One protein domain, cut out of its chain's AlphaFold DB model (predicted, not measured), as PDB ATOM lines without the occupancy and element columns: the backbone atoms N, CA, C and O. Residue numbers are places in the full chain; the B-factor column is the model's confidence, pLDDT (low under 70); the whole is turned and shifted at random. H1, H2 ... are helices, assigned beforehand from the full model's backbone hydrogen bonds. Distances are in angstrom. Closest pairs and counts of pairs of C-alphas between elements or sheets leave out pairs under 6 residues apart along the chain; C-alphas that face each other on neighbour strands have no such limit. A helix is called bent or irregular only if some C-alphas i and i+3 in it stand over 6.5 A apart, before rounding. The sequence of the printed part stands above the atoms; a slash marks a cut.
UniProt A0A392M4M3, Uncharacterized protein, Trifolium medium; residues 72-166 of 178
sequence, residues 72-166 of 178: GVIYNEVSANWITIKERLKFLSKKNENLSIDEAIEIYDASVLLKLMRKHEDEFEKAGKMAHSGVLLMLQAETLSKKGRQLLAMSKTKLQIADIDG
ATOM      1  N   GLY A  72     -53.946  55.351  40.444       70.00
ATOM      2  CA  GLY A  72     -52.490  55.426  40.525       70.00
ATOM      3  C   GLY A  72     -52.023  56.819  40.924       70.00
ATOM      4  O   GLY A  72     -52.716  57.803  40.671       70.00
ATOM      5  N   VAL A  73     -50.843  56.889  41.540       76.69
ATOM      6  CA  VAL A  73     -50.254  58.133  42.065       76.69
ATOM      7  C   VAL A  73     -50.148  59.189  40.954       76.69
ATOM      8  O   VAL A  73     -50.681  60.283  41.108       76.69
ATOM      9  N   ILE A  74     -49.713  58.770  39.759       70.44
ATOM     10  CA  ILE A  74     -49.617  59.610  38.552       70.44
ATOM     11  C   ILE A  74     -50.949  60.297  38.197       70.44
ATOM     12  O   ILE A  74     -50.973  61.474  37.845       70.44
ATOM     13  N   TYR A  75     -52.085  59.599  38.306       72.25
ATOM     14  CA  TYR A  75     -53.390  60.203  38.011       72.25
ATOM     15  C   TYR A  75     -53.814  61.212  39.079       72.25
ATOM     16  O   TYR A  75     -54.492  62.187  38.754       72.25
ATOM     17  N   ASN A  76     -53.389  61.016  40.330       73.56
ATOM     18  CA  ASN A  76     -53.618  61.971  41.410       73.56
ATOM     19  C   ASN A  76     -52.791  63.243  41.199       73.56
ATOM     20  O   ASN A  76     -53.344  64.333  41.338       73.56
ATOM     21  N   GLU A  77     -51.518  63.132  40.802       74.88
ATOM     22  CA  GLU A  77     -50.684  64.299  40.473       74.88
ATOM     23  C   GLU A  77     -51.257  65.109  39.303       74.88
ATOM     24  O   GLU A  77     -51.367  66.335  39.389       74.88
ATOM     25  N   VAL A  78     -51.666  64.446  38.216       73.50
ATOM     26  CA  VAL A  78     -52.274  65.133  37.064       73.50
ATOM     27  C   VAL A  78     -53.633  65.733  37.454       73.50
ATOM     28  O   VAL A  78     -53.928  66.874  37.097       73.50
ATOM     29  N   SER A  79     -54.438  65.028  38.261       72.19
ATOM     30  CA  SER A  79     -55.728  65.543  38.744       72.19
ATOM     31  C   SER A  79     -55.587  66.741  39.673       72.19
ATOM     32  O   SER A  79     -56.450  67.617  39.641       72.19
ATOM     33  N   ALA A  80     -54.562  66.777  40.524       75.94
ATOM     34  CA  ALA A  80     -54.331  67.881  41.452       75.94
ATOM     35  C   ALA A  80     -54.040  69.188  40.700       75.94
ATOM     36  O   ALA A  80     -54.491  70.254  41.108       75.94
ATOM     37  N   ASN A  81     -53.370  69.083  39.551       78.56
ATOM     38  CA  ASN A  81     -53.017  70.219  38.702       78.56
ATOM     39  C   ASN A  81     -54.073  70.543  37.630       78.56
ATOM     40  O   ASN A  81     -53.911  71.493  36.866       78.56
ATOM     41  N   TRP A  82     -55.179  69.793  37.578       77.81
ATOM     42  CA  TRP A  82     -56.227  69.937  36.563       77.81
ATOM     43  C   TRP A  82     -56.776  71.365  36.451       77.81
ATOM     44  O   TRP A  82     -56.947  71.887  35.349       77.81
ATOM     45  N   ILE A  83     -57.085  71.988  37.595       80.56
ATOM     46  CA  ILE A  83     -57.680  73.332  37.640       80.56
ATOM     47  C   ILE A  83     -56.723  74.329  36.987       80.56
ATOM     48  O   ILE A  83     -57.122  75.073  36.094       80.56
ATOM     49  N   THR A  84     -55.446  74.250  37.352       85.75
ATOM     50  CA  THR A  84     -54.379  75.090  36.810       85.75
ATOM     51  C   THR A  84     -54.183  74.871  35.309       85.75
ATOM     52  O   THR A  84     -54.123  75.844  34.559       85.75
ATOM     53  N   ILE A  85     -54.165  73.617  34.837       83.44
ATOM     54  CA  ILE A  85     -54.046  73.301  33.401       83.44
ATOM     55  C   ILE A  85     -55.229  73.893  32.622       83.44
ATOM     56  O   ILE A  85     -55.051  74.517  31.577       83.44
ATOM     57  N   LYS A  86     -56.453  73.763  33.145       80.94
ATOM     58  CA  LYS A  86     -57.658  74.294  32.497       80.94
ATOM     59  C   LYS A  86     -57.664  75.823  32.446       80.94
ATOM     60  O   LYS A  86     -58.061  76.402  31.434       80.94
ATOM     61  N   GLU A  87     -57.230  76.486  33.513       86.56
ATOM     62  CA  GLU A  87     -57.084  77.944  33.548       86.56
ATOM     63  C   GLU A  87     -56.034  78.430  32.549       86.56
ATOM     64  O   GLU A  87     -56.290  79.387  31.813       86.56
ATOM     65  N   ARG A  88     -54.900  77.729  32.450       90.12
ATOM     66  CA  ARG A  88     -53.840  78.023  31.483       90.12
ATOM     67  C   ARG A  88     -54.317  77.869  30.040       90.12
ATOM     68  O   ARG A  88     -54.134  78.788  29.246       90.12
ATOM     69  N   LEU A  89     -55.015  76.784  29.711       85.81
ATOM     70  CA  LEU A  89     -55.602  76.595  28.379       85.81
ATOM     71  C   LEU A  89     -56.635  77.675  28.039       85.81
ATOM     72  O   LEU A  89     -56.655  78.186  26.922       85.81
ATOM     73  N   LYS A  90     -57.463  78.080  29.007       86.75
ATOM     74  CA  LYS A  90     -58.432  79.173  28.830       86.75
ATOM     75  C   LYS A  90     -57.755  80.530  28.637       86.75
ATOM     76  O   LYS A  90     -58.302  81.390  27.952       86.75
ATOM     77  N   PHE A  91     -56.602  80.746  29.263       90.56
ATOM     78  CA  PHE A  91     -55.780  81.928  29.024       90.56
ATOM     79  C   PHE A  91     -55.224  81.917  27.595       90.56
ATOM     80  O   PHE A  91     -55.427  82.885  26.862       90.56
ATOM     81  N   LEU A  92     -54.609  80.807  27.175       88.00
ATOM     82  CA  LEU A  92     -54.047  80.652  25.832       88.00
ATOM     83  C   LEU A  92     -55.116  80.803  24.741       88.00
ATOM     84  O   LEU A  92     -54.870  81.459  23.736       88.00
ATOM     85  N   SER A  93     -56.337  80.305  24.970       84.44
ATOM     86  CA  SER A  93     -57.440  80.437  24.007       84.44
ATOM     87  C   SER A  93     -57.930  81.877  23.809       84.44
ATOM     88  O   SER A  93     -58.660  82.148  22.861       84.44
ATOM     89  N   LYS A  94     -57.628  82.783  24.744       89.38
ATOM     90  CA  LYS A  94     -58.044  84.194  24.707       89.38
ATOM     91  C   LYS A  94     -56.922  85.125  24.266       89.38
ATOM     92  O   LYS A  94     -57.117  86.339  24.244       89.38
ATOM     93  N   LYS A  95     -55.740  84.583  23.973       86.50
ATOM     94  CA  LYS A  95     -54.605  85.370  23.513       86.50
ATOM     95  C   LYS A  95     -54.932  85.914  22.118       86.50
ATOM     96  O   LYS A  95     -55.215  85.152  21.204       86.50
ATOM     97  N   ASN A  96     -54.936  87.241  21.984       72.06
ATOM     98  CA  ASN A  96     -55.251  87.922  20.720       72.06
ATOM     99  C   ASN A  96     -54.092  87.871  19.709       72.06
ATOM    100  O   ASN A  96     -54.289  88.126  18.525       72.06
ATOM    101  N   GLU A  97     -52.884  87.591  20.190       80.88
ATOM    102  CA  GLU A  97     -51.692  87.402  19.370       80.88
ATOM    103  C   GLU A  97     -51.576  85.947  18.914       80.88
ATOM    104  O   GLU A  97     -52.108  85.037  19.553       80.88
ATOM    105  N   ASN A  98     -50.820  85.721  17.838       82.62
ATOM    106  CA  ASN A  98     -50.494  84.370  17.398       82.62
ATOM    107  C   ASN A  98     -49.755  83.610  18.510       82.62
ATOM    108  O   ASN A  98     -48.874  84.158  19.178       82.62
ATOM    109  N   LEU A  99     -50.102  82.336  18.684       84.38
ATOM    110  CA  LEU A  99     -49.404  81.444  19.605       84.38
ATOM    111  C   LEU A  99     -47.947  81.268  19.166       84.38
ATOM    112  O   LEU A  99     -47.652  81.132  17.976       84.38
ATOM    113  N   SER A 100     -47.039  81.252  20.139       89.19
ATOM    114  CA  SER A 100     -45.665  80.804  19.911       89.19
ATOM    115  C   SER A 100     -45.604  79.284  19.714       89.19
ATOM    116  O   SER A 100     -46.548  78.564  20.043       89.19
ATOM    117  N   ILE A 101     -44.472  78.790  19.196       81.38
ATOM    118  CA  ILE A 101     -44.226  77.347  19.042       81.38
ATOM    119  C   ILE A 101     -44.320  76.644  20.403       81.38
ATOM    120  O   ILE A 101     -45.024  75.645  20.518       81.38
ATOM    121  N   ASP A 102     -43.689  77.206  21.435       90.56
ATOM    122  CA  ASP A 102     -43.695  76.631  22.784       90.56
ATOM    123  C   ASP A 102     -45.111  76.567  23.373       90.56
ATOM    124  O   ASP A 102     -45.505  75.555  23.944       90.56
ATOM    125  N   GLU A 103     -45.922  77.613  23.179       89.12
ATOM    126  CA  GLU A 103     -47.320  77.626  23.635       89.12
ATOM    127  C   GLU A 103     -48.196  76.631  22.863       89.12
ATOM    128  O   GLU A 103     -49.122  76.051  23.429       89.12
ATOM    129  N   ALA A 104     -47.928  76.412  21.575       85.38
ATOM    130  CA  ALA A 104     -48.640  75.411  20.787       85.38
ATOM    131  C   ALA A 104     -48.279  73.978  21.223       85.38
ATOM    132  O   ALA A 104     -49.167  73.127  21.308       85.38
ATOM    133  N   ILE A 105     -47.009  73.727  21.559       82.88
ATOM    134  CA  ILE A 105     -46.564  72.463  22.166       82.88
ATOM    135  C   ILE A 105     -47.241  72.269  23.528       82.88
ATOM    136  O   ILE A 105     -47.823  71.216  23.773       82.88
ATOM    137  N   GLU A 106     -47.269  73.306  24.370       89.94
ATOM    138  CA  GLU A 106     -47.929  73.278  25.683       89.94
ATOM    139  C   GLU A 106     -49.413  72.874  25.569       89.94
ATOM    140  O   GLU A 106     -49.904  72.059  26.352       89.94
ATOM    141  N   ILE A 107     -50.137  73.395  24.569       86.69
ATOM    142  CA  ILE A 107     -51.539  73.026  24.303       86.69
ATOM    143  C   ILE A 107     -51.667  71.548  23.911       86.69
ATOM    144  O   ILE A 107     -52.592  70.873  24.374       86.69
ATOM    145  N   TYR A 108     -50.761  71.039  23.072       81.75
ATOM    146  CA  TYR A 108     -50.752  69.630  22.682       81.75
ATOM    147  C   TYR A 108     -50.501  68.720  23.889       81.75
ATOM    148  O   TYR A 108     -51.326  67.845  24.168       81.75
ATOM    149  N   ASP A 109     -49.445  68.972  24.658       84.94
ATOM    150  CA  ASP A 109     -49.088  68.172  25.833       84.94
ATOM    151  C   ASP A 109     -50.212  68.170  26.870       84.94
ATOM    152  O   ASP A 109     -50.606  67.118  27.386       84.94
ATOM    153  N   ALA A 110     -50.809  69.340  27.119       84.31
ATOM    154  CA  ALA A 110     -51.974  69.451  27.979       84.31
ATOM    155  C   ALA A 110     -53.119  68.573  27.458       84.31
ATOM    156  O   ALA A 110     -53.678  67.800  28.227       84.31
ATOM    157  N   SER A 111     -53.442  68.603  26.162       77.62
ATOM    158  CA  SER A 111     -54.514  67.765  25.603       77.62
ATOM    159  C   SER A 111     -54.294  66.263  25.840       77.62
ATOM    160  O   SER A 111     -55.234  65.551  26.206       77.62
ATOM    161  N   VAL A 112     -53.049  65.788  25.725       76.88
ATOM    162  CA  VAL A 112     -52.670  64.390  25.978       76.88
ATOM    163  C   VAL A 112     -52.845  64.041  27.459       76.88
ATOM    164  O   VAL A 112     -53.413  62.997  27.796       76.88
ATOM    165  N   LEU A 113     -52.436  64.934  28.363       76.69
ATOM    166  CA  LEU A 113     -52.621  64.764  29.808       76.69
ATOM    167  C   LEU A 113     -54.106  64.761  30.203       76.69
ATOM    168  O   LEU A 113     -54.538  63.928  31.004       76.69
ATOM    169  N   LEU A 114     -54.919  65.641  29.614       71.94
ATOM    170  CA  LEU A 114     -56.363  65.691  29.863       71.94
ATOM    171  C   LEU A 114     -57.069  64.430  29.331       71.94
ATOM    172  O   LEU A 114     -57.997  63.931  29.977       71.94
ATOM    173  N   LYS A 115     -56.601  63.862  28.209       69.31
ATOM    174  CA  LYS A 115     -57.081  62.581  27.662       69.31
ATOM    175  C   LYS A 115     -56.840  61.424  28.629       69.31
ATOM    176  O   LYS A 115     -57.739  60.612  28.854       69.31
ATOM    177  N   LEU A 116     -55.665  61.367  29.261       68.31
ATOM    178  CA  LEU A 116     -55.349  60.349  30.274       68.31
ATOM    179  C   LEU A 116     -56.319  60.380  31.464       68.31
ATOM    180  O   LEU A 116     -56.568  59.339  32.076       68.31
ATOM    181  N   MET A 117     -56.898  61.546  31.750       67.56
ATOM    182  CA  MET A 117     -57.843  61.769  32.839       67.56
ATOM    183  C   MET A 117     -59.312  61.470  32.498       67.56
ATOM    184  O   MET A 117     -60.139  61.497  33.408       67.56
ATOM    185  N   ARG A 118     -59.657  61.202  31.226       64.56
ATOM    186  CA  ARG A 118     -61.034  60.972  30.720       64.56
ATOM    187  C   ARG A 118     -62.078  62.003  31.185       64.56
ATOM    188  O   ARG A 118     -63.266  61.701  31.240       64.56
ATOM    189  N   LYS A 119     -61.652  63.217  31.549       58.31
ATOM    190  CA  LYS A 119     -62.528  64.223  32.169       58.31
ATOM    191  C   LYS A 119     -63.196  65.181  31.182       58.31
ATOM    192  O   LYS A 119     -64.105  65.877  31.619       58.31
ATOM    193  N   HIS A 120     -62.800  65.251  29.905       51.34
ATOM    194  CA  HIS A 120     -63.394  66.218  28.972       51.34
ATOM    195  C   HIS A 120     -63.459  65.796  27.499       51.34
ATOM    196  O   HIS A 120     -62.708  64.946  27.031       51.34
ATOM    197  N   GLU A 121     -64.407  66.473  26.846       57.00
ATOM    198  CA  GLU A 121     -64.873  66.430  25.462       57.00
ATOM    199  C   GLU A 121     -63.776  66.519  24.391       57.00
ATOM    200  O   GLU A 121     -62.764  67.209  24.536       57.00
ATOM    201  N   ASP A 122     -64.107  65.878  23.274       64.12
ATOM    202  CA  ASP A 122     -63.486  65.827  21.943       64.12
ATOM    203  C   ASP A 122     -62.719  67.091  21.485       64.12
ATOM    204  O   ASP A 122     -61.741  67.005  20.742       64.12
ATOM    205  N   GLU A 123     -63.137  68.279  21.923       66.12
ATOM    206  CA  GLU A 123     -62.599  69.569  21.478       66.12
ATOM    207  C   GLU A 123     -61.163  69.840  21.949       66.12
ATOM    208  O   GLU A 123     -60.376  70.414  21.197       66.12
ATOM    209  N   PHE A 124     -60.767  69.380  23.143       66.94
ATOM    210  CA  PHE A 124     -59.374  69.530  23.589       66.94
ATOM    211  C   PHE A 124     -58.422  68.640  22.786       66.94
ATOM    212  O   PHE A 124     -57.323  69.073  22.443       66.94
ATOM    213  N   GLU A 125     -58.847  67.422  22.440       68.19
ATOM    214  CA  GLU A 125     -58.064  66.519  21.589       68.19
ATOM    215  C   GLU A 125     -57.899  67.095  20.176       68.19
ATOM    216  O   GLU A 125     -56.796  67.095  19.623       68.19
ATOM    217  N   LYS A 126     -58.978  67.637  19.600       71.81
ATOM    218  CA  LYS A 126     -58.925  68.321  18.300       71.81
ATOM    219  C   LYS A 126     -57.996  69.530  18.345       71.81
ATOM    220  O   LYS A 126     -57.166  69.678  17.450       71.81
ATOM    221  N   ALA A 127     -58.096  70.359  19.384       68.00
ATOM    222  CA  ALA A 127     -57.229  71.520  19.564       68.00
ATOM    223  C   ALA A 127     -55.748  71.120  19.663       68.00
ATOM    224  O   ALA A 127     -54.912  71.734  19.002       68.00
ATOM    225  N   GLY A 128     -55.427  70.053  20.402       70.19
ATOM    226  CA  GLY A 128     -54.067  69.517  20.484       70.19
ATOM    227  C   GLY A 128     -53.526  69.067  19.125       70.19
ATOM    228  O   GLY A 128     -52.447  69.490  18.714       70.19
ATOM    229  N   LYS A 129     -54.299  68.270  18.375       74.00
ATOM    230  CA  LYS A 129     -53.922  67.813  17.022       74.00
ATOM    231  C   LYS A 129     -53.706  68.977  16.050       74.00
ATOM    232  O   LYS A 129     -52.760  68.959  15.259       74.00
ATOM    233  N   MET A 130     -54.556  70.001  16.120       71.25
ATOM    234  CA  MET A 130     -54.398  71.219  15.320       71.25
ATOM    235  C   MET A 130     -53.135  71.994  15.708       71.25
ATOM    236  O   MET A 130     -52.399  72.416  14.817       71.25
ATOM    237  N   ALA A 131     -52.843  72.137  17.004       64.50
ATOM    238  CA  ALA A 131     -51.644  72.819  17.486       64.50
ATOM    239  C   ALA A 131     -50.360  72.115  17.017       64.50
ATOM    240  O   ALA A 131     -49.489  72.757  16.429       64.50
ATOM    241  N   HIS A 132     -50.287  70.789  17.163       68.31
ATOM    242  CA  HIS A 132     -49.167  69.993  16.656       68.31
ATOM    243  C   HIS A 132     -48.999  70.160  15.137       68.31
ATOM    244  O   HIS A 132     -47.887  70.371  14.643       68.31
ATOM    245  N   SER A 133     -50.094  70.083  14.378       68.62
ATOM    246  CA  SER A 133     -50.052  70.259  12.922       68.62
ATOM    247  C   SER A 133     -49.549  71.657  12.536       68.62
ATOM    248  O   SER A 133     -48.739  71.796  11.621       68.62
ATOM    249  N   GLY A 134     -49.968  72.692  13.273       67.06
ATOM    250  CA  GLY A 134     -49.478  74.060  13.114       67.06
ATOM    251  C   GLY A 134     -47.968  74.184  13.341       67.06
ATOM    252  O   GLY A 134     -47.277  74.764  12.503       67.06
ATOM    253  N   VAL A 135     -47.435  73.584  14.412       72.81
ATOM    254  CA  VAL A 135     -45.990  73.583  14.712       72.81
ATOM    255  C   VAL A 135     -45.184  72.942  13.583       72.81
ATOM    256  O   VAL A 135     -44.185  73.513  13.144       72.81
ATOM    257  N   LEU A 136     -45.634  71.800  13.053       69.25
ATOM    258  CA  LEU A 136     -44.963  71.144  11.924       69.25
ATOM    259  C   LEU A 136     -44.869  72.065  10.702       69.25
ATOM    260  O   LEU A 136     -43.803  72.175  10.092       69.25
ATOM    261  N   LEU A 137     -45.954  72.766  10.366       68.75
ATOM    262  CA  LEU A 137     -45.968  73.718   9.254       68.75
ATOM    263  C   LEU A 137     -45.026  74.904   9.499       68.75
ATOM    264  O   LEU A 137     -44.324  75.328   8.580       68.75
ATOM    265  N   MET A 138     -44.963  75.420  10.730       72.81
ATOM    266  CA  MET A 138     -44.046  76.507  11.096       72.81
ATOM    267  C   MET A 138     -42.578  76.087  10.934       72.81
ATOM    268  O   MET A 138     -41.804  76.807  10.300       72.81
ATOM    269  N   LEU A 139     -42.205  74.898  11.413       70.62
ATOM    270  CA  LEU A 139     -40.847  74.353  11.271       70.62
ATOM    271  C   LEU A 139     -40.472  74.098   9.802       70.62
ATOM    272  O   LEU A 139     -39.339  74.357   9.373       70.62
ATOM    273  N   GLN A 140     -41.426  73.625   8.995       75.25
ATOM    274  CA  GLN A 140     -41.238  73.468   7.553       75.25
ATOM    275  C   GLN A 140     -41.016  74.818   6.863       75.25
ATOM    276  O   GLN A 140     -40.091  74.944   6.055       75.25
ATOM    277  N   ALA A 141     -41.814  75.834   7.198       71.44
ATOM    278  CA  ALA A 141     -41.665  77.180   6.654       71.44
ATOM    279  C   ALA A 141     -40.300  77.788   7.013       71.44
ATOM    280  O   ALA A 141     -39.639  78.367   6.148       71.44
ATOM    281  N   GLU A 142     -39.831  77.603   8.248       76.88
ATOM    282  CA  GLU A 142     -38.502  78.050   8.672       76.88
ATOM    283  C   GLU A 142     -37.389  77.364   7.867       76.88
ATOM    284  O   GLU A 142     -36.487  78.024   7.335       76.88
ATOM    285  N   THR A 143     -37.491  76.045   7.695       81.69
ATOM    286  CA  THR A 143     -36.538  75.253   6.907       81.69
ATOM    287  C   THR A 143     -36.505  75.698   5.445       81.69
ATOM    288  O   THR A 143     -35.425  75.895   4.874       81.69
ATOM    289  N   LEU A 144     -37.672  75.896   4.828       76.12
ATOM    290  CA  LEU A 144     -37.797  76.390   3.455       76.12
ATOM    291  C   LEU A 144     -37.216  77.797   3.315       76.12
ATOM    292  O   LEU A 144     -36.444  78.056   2.392       76.12
ATOM    293  N   SER A 145     -37.514  78.682   4.263       80.19
ATOM    294  CA  SER A 145     -36.987  80.045   4.312       80.19
ATOM    295  C   SER A 145     -35.454  80.052   4.382       80.19
ATOM    296  O   SER A 145     -34.791  80.788   3.644       80.19
ATOM    297  N   LYS A 146     -34.861  79.175   5.204       81.25
ATOM    298  CA  LYS A 146     -33.406  78.993   5.301       81.25
ATOM    299  C   LYS A 146     -32.798  78.501   3.983       81.25
ATOM    300  O   LYS A 146     -31.823  79.095   3.521       81.25
ATOM    301  N   LYS A 147     -33.380  77.472   3.356       72.94
ATOM    302  CA  LYS A 147     -32.920  76.949   2.054       72.94
ATOM    303  C   LYS A 147     -33.030  77.996   0.943       72.94
ATOM    304  O   LYS A 147     -32.092  78.166   0.170       72.94
ATOM    305  N   GLY A 148     -34.130  78.747   0.897       73.44
ATOM    306  CA  GLY A 148     -34.322  79.838  -0.061       73.44
ATOM    307  C   GLY A 148     -33.226  80.900   0.048       73.44
ATOM    308  O   GLY A 148     -32.630  81.278  -0.958       73.44
ATOM    309  N   ARG A 149     -32.875  81.316   1.273       89.31
ATOM    310  CA  ARG A 149     -31.755  82.248   1.503       89.31
ATOM    311  C   ARG A 149     -30.412  81.697   1.016       89.31
ATOM    312  O   ARG A 149     -29.641  82.445   0.420       89.31
ATOM    313  N   GLN A 150     -30.136  80.410   1.233       89.06
ATOM    314  CA  GLN A 150     -28.909  79.771   0.743       89.06
ATOM    315  C   GLN A 150     -28.838  79.778  -0.789       89.06
ATOM    316  O   GLN A 150     -27.817  80.176  -1.345       89.06
ATOM    317  N   LEU A 151     -29.928  79.417  -1.471       77.69
ATOM    318  CA  LEU A 151     -29.993  79.444  -2.936       77.69
ATOM    319  C   LEU A 151     -29.791  80.856  -3.496       77.69
ATOM    320  O   LEU A 151     -29.057  81.028  -4.469       77.69
ATOM    321  N   LEU A 152     -30.375  81.876  -2.861       89.12
ATOM    322  CA  LEU A 152     -30.160  83.274  -3.245       89.12
ATOM    323  C   LEU A 152     -28.691  83.697  -3.085       89.12
ATOM    324  O   LEU A 152     -28.139  84.342  -3.974       89.12
ATOM    325  N   ALA A 153     -28.034  83.296  -1.994       92.38
ATOM    326  CA  ALA A 153     -26.613  83.568  -1.784       92.38
ATOM    327  C   ALA A 153     -25.723  82.857  -2.822       92.38
ATOM    328  O   ALA A 153     -24.807  83.468  -3.381       92.38
ATOM    329  N   MET A 154     -26.019  81.590  -3.137       85.19
ATOM    330  CA  MET A 154     -25.323  80.834  -4.185       85.19
ATOM    331  C   MET A 154     -25.507  81.474  -5.563       85.19
ATOM    332  O   MET A 154     -24.539  81.596  -6.311       85.19
ATOM    333  N   SER A 155     -26.726  81.916  -5.889       85.38
ATOM    334  CA  SER A 155     -27.033  82.621  -7.139       85.38
ATOM    335  C   SER A 155     -26.203  83.900  -7.280       85.38
ATOM    336  O   SER A 155     -25.517  84.085  -8.283       85.38
ATOM    337  N   LYS A 156     -26.161  84.734  -6.232       91.75
ATOM    338  CA  LYS A 156     -25.343  85.955  -6.210       91.75
ATOM    339  C   LYS A 156     -23.857  85.661  -6.425       91.75
ATOM    340  O   LYS A 156     -23.207  86.354  -7.198       91.75
ATOM    341  N   THR A 157     -23.341  84.620  -5.775       90.94
ATOM    342  CA  THR A 157     -21.938  84.199  -5.923       90.94
ATOM    343  C   THR A 157     -21.638  83.760  -7.358       90.94
ATOM    344  O   THR A 157     -20.620  84.148  -7.920       90.94
ATOM    345  N   LYS A 158     -22.540  82.992  -7.988       86.50
ATOM    346  CA  LYS A 158     -22.389  82.563  -9.389       86.50
ATOM    347  C   LYS A 158     -22.365  83.738 -10.365       86.50
ATOM    348  O   LYS A 158     -21.544  83.729 -11.273       86.50
ATOM    349  N   LEU A 159     -23.230  84.735 -10.167       83.19
ATOM    350  CA  LEU A 159     -23.244  85.946 -10.994       83.19
ATOM    351  C   LEU A 159     -21.932  86.731 -10.867       83.19
ATOM    352  O   LEU A 159     -21.357  87.116 -11.873       83.19
ATOM    353  N   GLN A 160     -21.411  86.881  -9.646       85.62
ATOM    354  CA  GLN A 160     -20.135  87.564  -9.415       85.62
ATOM    355  C   GLN A 160     -18.954  86.871 -10.103       85.62
ATOM    356  O   GLN A 160     -18.073  87.552 -10.609       85.62
ATOM    357  N   ILE A 161     -18.926  85.535 -10.135       82.44
ATOM    358  CA  ILE A 161     -17.884  84.789 -10.857       82.44
ATOM    359  C   ILE A 161     -17.998  85.034 -12.368       82.44
ATOM    360  O   ILE A 161     -16.998  85.331 -13.012       82.44
ATOM    361  N   ALA A 162     -19.214  84.970 -12.919       73.62
ATOM    362  CA  ALA A 162     -19.446  85.191 -14.347       73.62
ATOM    363  C   ALA A 162     -19.046  86.606 -14.809       73.62
ATOM    364  O   ALA A 162     -18.501  86.759 -15.900       73.62
ATOM    365  N   ASP A 163     -19.266  87.623 -13.971       64.88
ATOM    366  CA  ASP A 163     -18.844  89.000 -14.257       64.88
ATOM    367  C   ASP A 163     -17.310  89.157 -14.270       64.88
ATOM    368  O   ASP A 163     -16.782  89.994 -15.000       64.88
ATOM    369  N   ILE A 164     -16.578  88.347 -13.492       59.88
ATOM    370  CA  ILE A 164     -15.107  88.377 -13.431       59.88
ATOM    371  C   ILE A 164     -14.486  87.671 -14.645       59.88
ATOM    372  O   ILE A 164     -13.530  88.191 -15.222       59.88
ATOM    373  N   ASP A 165     -15.040  86.537 -15.083       54.38
ATOM    374  CA  ASP A 165     -14.532  85.797 -16.252       54.38
ATOM    375  C   ASP A 165     -14.690  86.583 -17.571       54.38
ATOM    376  O   ASP A 165     -13.921  86.385 -18.511       54.38
ATOM    377  N   GLY A 166     -15.632  87.531 -17.636       51.72
ATOM    378  CA  GLY A 166     -15.787  88.444 -18.773       51.72
ATOM    379  C   GLY A 166     -14.722  89.547 -18.873       51.72
ATOM    380  O   GLY A 166     -14.612  90.169 -19.927       51.72
TER     381      GLY A 166
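Overview. This is residues 72 to 166 of the 178 residues of an uncharacterized protein of Trifolium medium (UniProt A0A392M4M3). One very long helix, H4, sticks out from a small helical head as a straight arm, with residues 140 to 166 standing free. In the head, H3 folds back along the first part of H4 as a helical hairpin, H2 packs on H3 away from H4, and the short H1 stands near the last part of H3 at a steep angle. The printed part has 95 residues with four named helices, in the order H1, H2, H3, H4, and no named strand; the class is all helix. The whole is extended, with a radius of gyration of the C-alphas of 22.1 A, and spans 76 by 30 by 20 A, the arm making the length.

Along the chain. H4, residues 123 to 165, is the longest helix and measures 63.2 A from first to last C-alpha; it runs from C-alpha 123 at (-62.599, 69.569, 21.478) to C-alpha 165 at (-14.532, 85.797, -16.252). H3, residues 101 to 116, measures 23.2 A. H2, residues 82 to 92, measures 15.3 A. H1, residues 73 to 80, measures 10.6 A and begins with C-alpha 73 at (-50.254, 58.133, 42.065). No helix is bent.

Arrangement. H4 touches H3 with residues 124 to 138 alone, and the closest C-alphas, those of Tyr 108 and Gly 128, are 4.0 A apart. These two helices form a hairpin, running opposite ways at a shallow tilt of 29 degrees. H3 also touches H2, with the closest C-alphas, those of Leu 89 and Ile 107, 6.8 A apart. H2 and H3 are a hairpin too, running opposite ways at a shallow tilt of 34 degrees, only just short of steep. H1 is close to H3 but not clearly touching it: the closest C-alphas, those of Val 78 and Leu 113, are 7.3 A apart, and the two run opposite ways at a steep tilt of 63 degrees. H1 and H2 meet only through their link. H1 and H2 are both apart from H4. In H1, H2, H3 and H4 every O i to N i+4 pair is within hydrogen-bond range.

Size, cuts and confidence. The two C-alphas farthest apart are those of Gly 72 and Gly 166, at 77.2 A. Without the stretch that stands free, the body of 68 residues spans 37 by 21 by 20 A, with a radius of gyration of 12.3 A. The printed part has no cut. The link from H1 to H2 is tight, those from H2 to H3 and from H3 to H4 are short, and none is long. The mean pLDDT of the printed part is 76.9; 22 residues are under 70, namely 115 to 125, 127, 131 to 134, 136 to 137 and 163 to 166.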